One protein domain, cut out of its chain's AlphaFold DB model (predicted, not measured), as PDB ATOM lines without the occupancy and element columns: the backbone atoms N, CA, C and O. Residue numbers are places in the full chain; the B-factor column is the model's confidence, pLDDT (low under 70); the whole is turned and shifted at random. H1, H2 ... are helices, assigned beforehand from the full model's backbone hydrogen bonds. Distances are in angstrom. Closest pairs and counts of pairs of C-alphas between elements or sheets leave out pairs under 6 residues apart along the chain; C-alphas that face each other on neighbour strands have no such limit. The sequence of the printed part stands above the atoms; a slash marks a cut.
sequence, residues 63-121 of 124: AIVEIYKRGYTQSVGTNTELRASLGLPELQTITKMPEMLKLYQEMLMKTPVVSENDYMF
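What this domain is: This is residues 63 to 121 of the 124 residues of the protein "4Fe-4S ferredoxin-type domain-containing protein" of Deltaproteobacteria bacterium RIFOXYC2_FULL_48_10 (UniProt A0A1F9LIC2). A long, thin arm of chain runs out from a small helical head to H2 at its far tip and folds back. In the head, H1 and H3 are side by side and run opposite ways, and the short H4 is close to the first turn of H1 and the last turn of H3. The printed part has 59 residues with four named helices, H1, H2, H3 and H4 in that order along the chain, and no named strand. The class is all helix, though the named helices hold 29 of the 59 residues, under half. The whole is loose, with a radius of gyration of the C-alphas of 14.0 A, and its C-alphas span 44 by 21 by 12 A.

How they stand to each other: H1, residues 63 to 70, touches H3, residues 98 to 108; their closest C-alphas are those of Tyr 68 and Gln 105, 6.0 A apart. Their lines stand at a shallow tilt of 30 degrees, and they run opposite ways. H2, residues 80 to 85, touches no helix and is apart from H1 and from H3. H4, residues 112 to 115, is close to H3 but not clearly touching it, with the C-alphas of Leu 108 and Val 114 as the closest, 6.3 A apart. H4 is also close to H1 but not clearly touching it; here the closest C-alphas are those of Ile 64 and Val 114, 7.8 A apart. H2 and H4 are apart. In H1, H2 and H3 every O i to N i+4 pair is within hydrogen-bond range, while H4, with four residues, is too short for such a pair and has its one O i to N i+3 pair within range.

Where its parts are: H1 runs from Ala 63, with its C-alpha at (299.017, 95.044, 135.620), to Arg 70 and is 10.8 A long from first to last C-alpha. H2 runs from Thr 80, with its C-alpha at (306.147, 73.643, 132.435), to Ser 85 and is 8.7 A long. H3, the longest helix with 11 residues, runs from Pro 98 to Leu 108 over 15.2 A. H4 runs from Pro 112 to Ser 115 over 5.1 A, ending at C-alpha 115 at (306.547, 106.966, 130.163).

The domain as a whole: The two C-alphas farthest apart are those of Gly 87 and Glu 116, 43.9 A. The C-alphas of Ala 63 and Phe 121, the first and last printed, are 11.0 A apart. The link from H2 to H3, residues 86 to 97, is long; that from H1 to H2 is short, and that from H3 to H4 is tight. The printed part has no cut. Its mean pLDDT is 91.1, and no printed residue is under 70.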
ATOM      1  N   ALA A  63     298.663  96.021 136.647       92.19
ATOM      2  CA  ALA A  63     299.017  95.044 135.620       92.19
ATOM      3  C   ALA A  63     300.025  95.580 134.584       92.19
ATOM      4  O   ALA A  63     300.709  94.778 133.946       92.19
ATOM      5  N   ILE A  64     300.145  96.906 134.429       92.88
ATOM      6  CA  ILE A  64     301.137  97.544 133.555       92.88
ATOM      7  C   ILE A  64     302.574  97.158 133.929       92.88
ATOM      8  O   ILE A  64     303.404  97.008 133.036       92.88
ATOM      9  N   VAL A  65     302.849  96.900 135.214       92.38
ATOM     10  CA  VAL A  65     304.174  96.491 135.708       92.38
ATOM     11  C   VAL A  65     304.565  95.124 135.160       92.38
ATOM     12  O   VAL A  65     305.629  94.967 134.565       92.38
ATOM     13  N   GLU A  66     303.680  94.136 135.287       91.81
ATOM     14  CA  GLU A  66     303.925  92.787 134.766       91.81
ATOM     15  C   GLU A  66     303.994  92.783 133.235       91.81
ATOM     16  O   GLU A  66     304.855  92.135 132.640       91.81
ATOM     17  N   ILE A  67     303.132  93.559 132.577       93.19
ATOM     18  CA  ILE A  67     303.195  93.723 131.125       93.19
ATOM     19  C   ILE A  67     304.558  94.295 130.719       93.19
ATOM     20  O   ILE A  67     305.200  93.733 129.839       93.19
ATOM     21  N   TYR A  68     305.040  95.349 131.375       93.62
ATOM     22  CA  TYR A  68     306.327  95.960 131.048       93.62
ATOM     23  C   TYR A  68     307.514  95.022 131.316       93.62
ATOM     24  O   TYR A  68     308.386  94.852 130.460       93.62
ATOM     25  N   LYS A  69     307.548  94.369 132.485       90.50
ATOM     26  CA  LYS A  69     308.679  93.521 132.897       90.50
ATOM     27  C   LYS A  69     308.765  92.212 132.114       90.50
ATOM     28  O   LYS A  69     309.848  91.831 131.679       90.50
ATOM     29  N   ARG A  70     307.641  91.509 131.941       88.06
ATOM     30  CA  ARG A  70     307.619  90.147 131.368       88.06
ATOM     31  C   ARG A  70     306.829  90.016 130.066       88.06
ATOM     32  O   ARG A  70     306.812  88.929 129.492       88.06
ATOM     33  N   GLY A  71     306.166  91.073 129.600       91.06
ATOM     34  CA  GLY A  71     305.332  91.052 128.392       91.06
ATOM     35  C   GLY A  71     303.963  90.390 128.568       91.06
ATOM     36  O   GLY A  71     303.211  90.269 127.603       91.06
ATOM     37  N   TYR A  72     303.619  89.950 129.781       91.06
ATOM     38  CA  TYR A  72     302.389  89.209 130.059       91.06
ATOM     39  C   TYR A  72     301.773  89.635 131.389       91.06
ATOM     40  O   TYR A  72     302.467  89.795 132.386       91.06
ATOM     41  N   THR A  73     300.444  89.710 131.450       90.56
ATOM     42  CA  THR A  73     299.727  89.896 132.724       90.56
ATOM     43  C   THR A  73     299.724  88.637 133.579       90.56
ATOM     44  O   THR A  73     299.681  88.729 134.798       90.56
ATOM     45  N   GLN A  74     299.807  87.462 132.958       87.06
ATOM     46  CA  GLN A  74     299.848  86.166 133.631       87.06
ATOM     47  C   GLN A  74     301.287  85.659 133.740       87.06
ATOM     48  O   GLN A  74     302.133  85.994 132.911       87.06
ATOM     49  N   SER A  75     301.564  84.823 134.739       82.12
ATOM     50  CA  SER A  75     302.885  84.220 134.940       82.12
ATOM     51  C   SER A  75     303.148  83.124 133.900       82.12
ATOM     52  O   SER A  75     302.984  81.930 134.163       82.12
ATOM     53  N   VAL A  76     303.519  83.523 132.684       83.50
ATOM     54  CA  VAL A  76     303.849  82.602 131.588       83.50
ATOM     55  C   VAL A  76     305.226  81.980 131.831       83.50
ATOM     56  O   VAL A  76     306.154  82.658 132.260       83.50
ATOM     57  N   GLY A  77     305.366  80.679 131.563       77.75
ATOM     58  CA  GLY A  77     306.585  79.920 131.875       77.75
ATOM     59  C   GLY A  77     306.559  79.242 133.248       77.75
ATOM     60  O   GLY A  77     307.521  78.581 133.621       77.75
ATOM     61  N   THR A  78     305.444  79.353 133.972       80.44
ATOM     62  CA  THR A  78     305.126  78.500 135.124       80.44
ATOM     63  C   THR A  78     304.479  77.185 134.661       80.44
ATOM     64  O   THR A  78     304.012  77.084 133.524       80.44
ATOM     65  N   ASN A  79     304.452  76.157 135.523       83.50
ATOM     66  CA  ASN A  79     303.806  74.856 135.265       83.50
ATOM     67  C   ASN A  79     304.271  74.136 133.979       83.50
ATOM     68  O   ASN A  79     303.500  73.424 133.330       83.50
ATOM     69  N   THR A  80     305.543  74.300 133.606       87.25
ATOM     70  CA  THR A  80     306.147  73.643 132.435       87.25
ATOM     71  C   THR A  80     306.098  72.119 132.533       87.25
ATOM     72  O   THR A  80     305.877  71.454 131.525       87.25
ATOM     73  N   GLU A  81     306.209  71.569 133.741       90.94
ATOM     74  CA  GLU A  81     306.119  70.129 134.009       90.94
ATOM     75  C   GLU A  81     304.729  69.559 133.711       90.94
ATOM     76  O   GLU A  81     304.618  68.554 133.014       90.94
ATOM     77  N   LEU A  82     303.656  70.221 134.170       92.06
ATOM     78  CA  LEU A  82     302.279  69.818 133.861       92.06
ATOM     79  C   LEU A  82     302.018  69.887 132.356       92.06
ATOM     80  O   LEU A  82     301.357  69.032 131.776       92.06
ATOM     81  N   ARG A  83     302.558  70.910 131.696       92.31
ATOM     82  CA  ARG A  83     302.438  71.038 130.249       92.31
ATOM     83  C   ARG A  83     303.152  69.886 129.525       92.31
ATOM     84  O   ARG A  83     302.574  69.304 128.609       92.31
ATOM     85  N   ALA A  84     304.357  69.528 129.968       94.06
ATOM     86  CA  ALA A  84     305.124  68.412 129.424       94.06
ATOM     87  C   ALA A  84     304.456  67.052 129.691       94.06
ATOM     88  O   ALA A  84     304.425  66.210 128.795       94.06
ATOM     89  N   SER A  85     303.865  66.843 130.873       96.62
ATOM     90  CA  SER A  85     303.155  65.596 131.204       96.62
ATOM     91  C   SER A  85     301.895  65.386 130.359       96.62
ATOM     92  O   SER A  85     301.526  64.250 130.071       96.62
ATOM     93  N   LEU A  86     301.281  66.475 129.889       96.81
ATOM     94  CA  LEU A  86     300.189  66.459 128.913       96.81
ATOM     95  C   LEU A  86     300.672  66.314 127.455       96.81
ATOM     96  O   LEU A  86     299.856  66.379 126.537       96.81
ATOM     97  N   GLY A  87     301.979  66.148 127.218       95.44
ATOM     98  CA  GLY A  87     302.565  66.017 125.879       95.44
ATOM     99  C   GLY A  87     302.524  67.302 125.044       95.44
ATOM    100  O   GLY A  87     302.650  67.248 123.821       95.44
ATOM    101  N   LEU A  88     302.314  68.460 125.676       94.19
ATOM    102  CA  LEU A  88     302.221  69.742 124.983       94.19
ATOM    103  C   LEU A  88     303.619  70.329 124.722       94.19
ATOM    104  O   LEU A  88     304.511  70.199 125.564       94.19
ATOM    105  N   PRO A  89     303.816  71.038 123.594       90.75
ATOM    106  CA  PRO A  89     305.114  71.601 123.236       90.75
ATOM    107  C   PRO A  89     305.526  72.715 124.195       90.75
ATOM    108  O   PRO A  89     304.677  73.422 124.751       90.75
ATOM    109  N   GLU A  90     306.833  72.920 124.331       88.56
ATOM    110  CA  GLU A  90     307.393  74.002 125.136       88.56
ATOM    111  C   GLU A  90     306.857  75.376 124.696       88.56
ATOM    112  O   GLU A  90     306.730  75.670 123.505       88.56
ATOM    113  N   LEU A  91     306.533  76.231 125.671       87.69
ATOM    114  CA  LEU A  91     306.087  77.595 125.395       87.69
ATOM    115  C   LEU A  91     307.257  78.459 124.920       87.69
ATOM    116  O   LEU A  91     308.259  78.618 125.626       87.69
ATOM    117  N   GLN A  92     307.067  79.059 123.748       86.69
ATOM    118  CA  GLN A  92     307.874  80.163 123.244       86.69
ATOM    119  C   GLN A  92     307.341  81.450 123.872       86.69
ATOM    120  O   GLN A  92     306.244  81.904 123.548       86.69
ATOM    121  N   THR A  93     308.079  81.989 124.837       87.81
ATOM    122  CA  THR A  93     307.686  83.180 125.592       87.81
ATOM    123  C   THR A  93     308.596  84.338 125.227       87.81
ATOM    124  O   THR A  93     309.790  84.137 125.008       87.81
ATOM    125  N   ILE A  94     308.065  85.562 125.219       87.31
ATOM    126  CA  ILE A  94     308.883  86.758 124.953       87.31
ATOM    127  C   ILE A  94     310.029  86.907 125.967       87.31
ATOM    128  O   ILE A  94     311.099  87.394 125.628       87.31
ATOM    129  N   THR A  95     309.859  86.376 127.182       84.12
ATOM    130  CA  THR A  95     310.905  86.312 128.215       84.12
ATOM    131  C   THR A  95     312.119  85.465 127.820       84.12
ATOM    132  O   THR A  95     313.212  85.716 128.314       84.12
ATOM    133  N   LYS A  96     311.967  84.491 126.911       86.75
ATOM    134  CA  LYS A  96     313.082  83.713 126.336       86.75
ATOM    135  C   LYS A  96     313.731  84.404 125.132       86.75
ATOM    136  O   LYS A  96     314.695  83.883 124.581       86.75
ATOM    137  N   MET A  97     313.211  85.558 124.716       91.44
ATOM    138  CA  MET A  97     313.656  86.326 123.552       91.44
ATOM    139  C   MET A  97     314.041  87.752 123.993       91.44
ATOM    140  O   MET A  97     313.266  88.686 123.774       91.44
ATOM    141  N   PRO A  98     315.223  87.955 124.612       91.06
ATOM    142  CA  PRO A  98     315.577  89.223 125.263       91.06
ATOM    143  C   PRO A  98     315.533  90.442 124.335       91.06
ATOM    144  O   PRO A  98     315.124  91.522 124.746       91.06
ATOM    145  N   GLU A  99     315.909  90.264 123.067       94.31
ATOM    146  CA  GLU A  99     315.851  91.325 122.059       94.31
ATOM    147  C   GLU A  99     314.407  91.775 121.786       94.31
ATOM    148  O   GLU A  99     314.117  92.969 121.767       94.31
ATOM    149  N   MET A 100     313.478  90.822 121.663       93.44
ATOM    150  CA  MET A 100     312.060  91.116 121.445       93.44
ATOM    151  C   MET A 100     311.425  91.774 122.668       93.44
ATOM    152  O   MET A 100     310.615  92.686 122.513       93.44
ATOM    153  N   LEU A 101     311.804  91.345 123.876       92.94
ATOM    154  CA  LEU A 101     311.347  91.979 125.112       92.94
ATOM    155  C   LEU A 101     311.806  93.438 125.189       92.94
ATOM    156  O   LEU A 101     311.003  94.313 125.503       92.94
ATOM    157  N   LYS A 102     313.065  93.713 124.832       94.38
ATOM    158  CA  LYS A 102     313.591  95.079 124.801       94.38
ATOM    159  C   LYS A 102     312.844  95.952 123.790       94.38
ATOM    160  O   LYS A 102     312.406  97.042 124.142       94.38
ATOM    161  N   LEU A 103     312.629  95.458 122.569       94.69
ATOM    162  CA  LEU A 103     311.843  96.172 121.551       94.69
ATOM    163  C   LEU A 103     310.411  96.451 122.025       94.69
ATOM    164  O   LEU A 103     309.860  97.521 121.766       94.69
ATOM    165  N   TYR A 104     309.807  95.498 122.735       94.38
ATOM    166  CA  TYR A 104     308.481  95.657 123.318       94.38
ATOM    167  C   TYR A 104     308.452  96.744 124.404       94.38
ATOM    168  O   TYR A 104     307.566  97.597 124.386       94.38
ATOM    169  N   GLN A 105     309.442  96.774 125.296       95.25
ATOM    170  CA  GLN A 105     309.584  97.818 126.318       95.25
ATOM    171  C   GLN A 105     309.810  99.197 125.689       95.25
ATOM    172  O   GLN A 105     309.116 100.152 126.036       95.25
ATOM    173  N   GLU A 106     310.701  99.298 124.699       95.94
ATOM    174  CA  GLU A 106     310.934 100.532 123.936       95.94
ATOM    175  C   GLU A 106     309.663 101.019 123.226       95.94
ATOM    176  O   GLU A 106     309.424 102.222 123.125       95.94
ATOM    177  N   MET A 107     308.826 100.101 122.732       95.88
ATOM    178  CA  MET A 107     307.520 100.435 122.167       95.88
ATOM    179  C   MET A 107     306.556 100.953 123.242       95.88
ATOM    180  O   MET A 107     305.896 101.966 123.011       95.88
ATOM    181  N   LEU A 108     306.470 100.298 124.405       95.19
ATOM    182  CA  LEU A 108     305.598 100.731 125.501       95.19
ATOM    183  C   LEU A 108     305.959 102.134 125.997       95.19
ATOM    184  O   LEU A 108     305.058 102.958 126.148       95.19
ATOM    185  N   MET A 109     307.254 102.438 126.136       95.88
ATOM    186  CA  MET A 109     307.759 103.757 126.556       95.88
ATOM    187  C   MET A 109     307.398 104.903 125.596       95.88
ATOM    188  O   MET A 109     307.567 106.066 125.942       95.88
ATOM    189  N   LYS A 110     306.870 104.616 124.399       96.19
ATOM    190  CA  LYS A 110     306.319 105.646 123.496       96.19
ATOM    191  C   LYS A 110     304.899 106.077 123.872       96.19
ATOM    192  O   LYS A 110     304.348 106.966 123.227       96.19
ATOM    193  N   THR A 111     304.284 105.436 124.864       92.44
ATOM    194  CA  THR A 111     302.923 105.741 125.316       92.44
ATOM    195  C   THR A 111     302.980 106.599 126.584       92.44
ATOM    196  O   THR A 111     303.597 106.145 127.547       92.44
ATOM    197  N   PRO A 112     302.282 107.754 126.648       91.69
ATOM    198  CA  PRO A 112     302.328 108.662 127.802       91.69
ATOM    199  C   PRO A 112     302.075 107.976 129.147       91.69
ATOM    200  O   PRO A 112     302.869 108.115 130.066       91.69
ATOM    201  N   VAL A 113     301.049 107.119 129.226       90.94
ATOM    202  CA  VAL A 113     300.709 106.385 130.459       90.94
ATOM    203  C   VAL A 113     301.843 105.498 130.980       90.94
ATOM    204  O   VAL A 113     301.907 105.237 132.172       90.94
ATOM    205  N   VAL A 114     302.732 105.018 130.106       93.12
ATOM    206  CA  VAL A 114     303.893 104.215 130.510       93.12
ATOM    207  C   VAL A 114     305.052 105.142 130.861       93.12
ATOM    208  O   VAL A 114     305.635 105.001 131.926       93.12
ATOM    209  N   SER A 115     305.381 106.094 129.983       93.31
ATOM    210  CA  SER A 115     306.547 106.966 130.163       93.31
ATOM    211  C   SER A 115     306.429 107.907 131.359       93.31
ATOM    212  O   SER A 115     307.436 108.217 131.977       93.31
ATOM    213  N   GLU A 116     305.221 108.371 131.678       92.69
ATOM    214  CA  GLU A 116     304.963 109.261 132.818       92.69
ATOM    215  C   GLU A 116     304.874 108.496 134.149       92.69
ATOM    216  O   GLU A 116     304.945 109.107 135.210       92.69
ATOM    217  N   ASN A 117     304.760 107.163 134.099       92.38
ATOM    218  CA  ASN A 117     304.675 106.283 135.267       92.38
ATOM    219  C   ASN A 117     305.847 105.284 135.310       92.38
ATOM    220  O   ASN A 117     305.705 104.153 135.778       92.38
ATOM    221  N   ASP A 118     307.016 105.679 134.800       92.25
ATOM    222  CA  ASP A 118     308.196 104.813 134.705       92.25
ATOM    223  C   ASP A 118     308.732 104.356 136.075       92.25
ATOM    224  O   ASP A 118     309.284 103.258 136.203       92.25
ATOM    225  N   TYR A 119     308.473 105.147 137.119       91.31
ATOM    226  CA  TYR A 119     308.749 104.823 138.516       91.31
ATOM    227  C   TYR A 119     308.147 103.477 138.949       91.31
ATOM    228  O   TYR A 119     308.708 102.820 139.822       91.31
ATOM    229  N   MET A 120     307.049 103.031 138.321       90.50
ATOM    230  CA  MET A 120     306.399 101.750 138.619       90.50
ATOM    231  C   MET A 120     307.235 100.531 138.192       90.50
ATOM    232  O   MET A 120     306.934  99.405 138.596       90.50
ATOM    233  N   PHE A 121     308.245 100.719 137.337       89.75
ATOM    234  CA  PHE A 121     309.008  99.623 136.732       89.75
ATOM    235  C   PHE A 121     310.405  99.441 137.320       89.75
ATOM    236  O   PHE A 121     310.995  98.371 137.135       89.75
TER     237      PHE A 121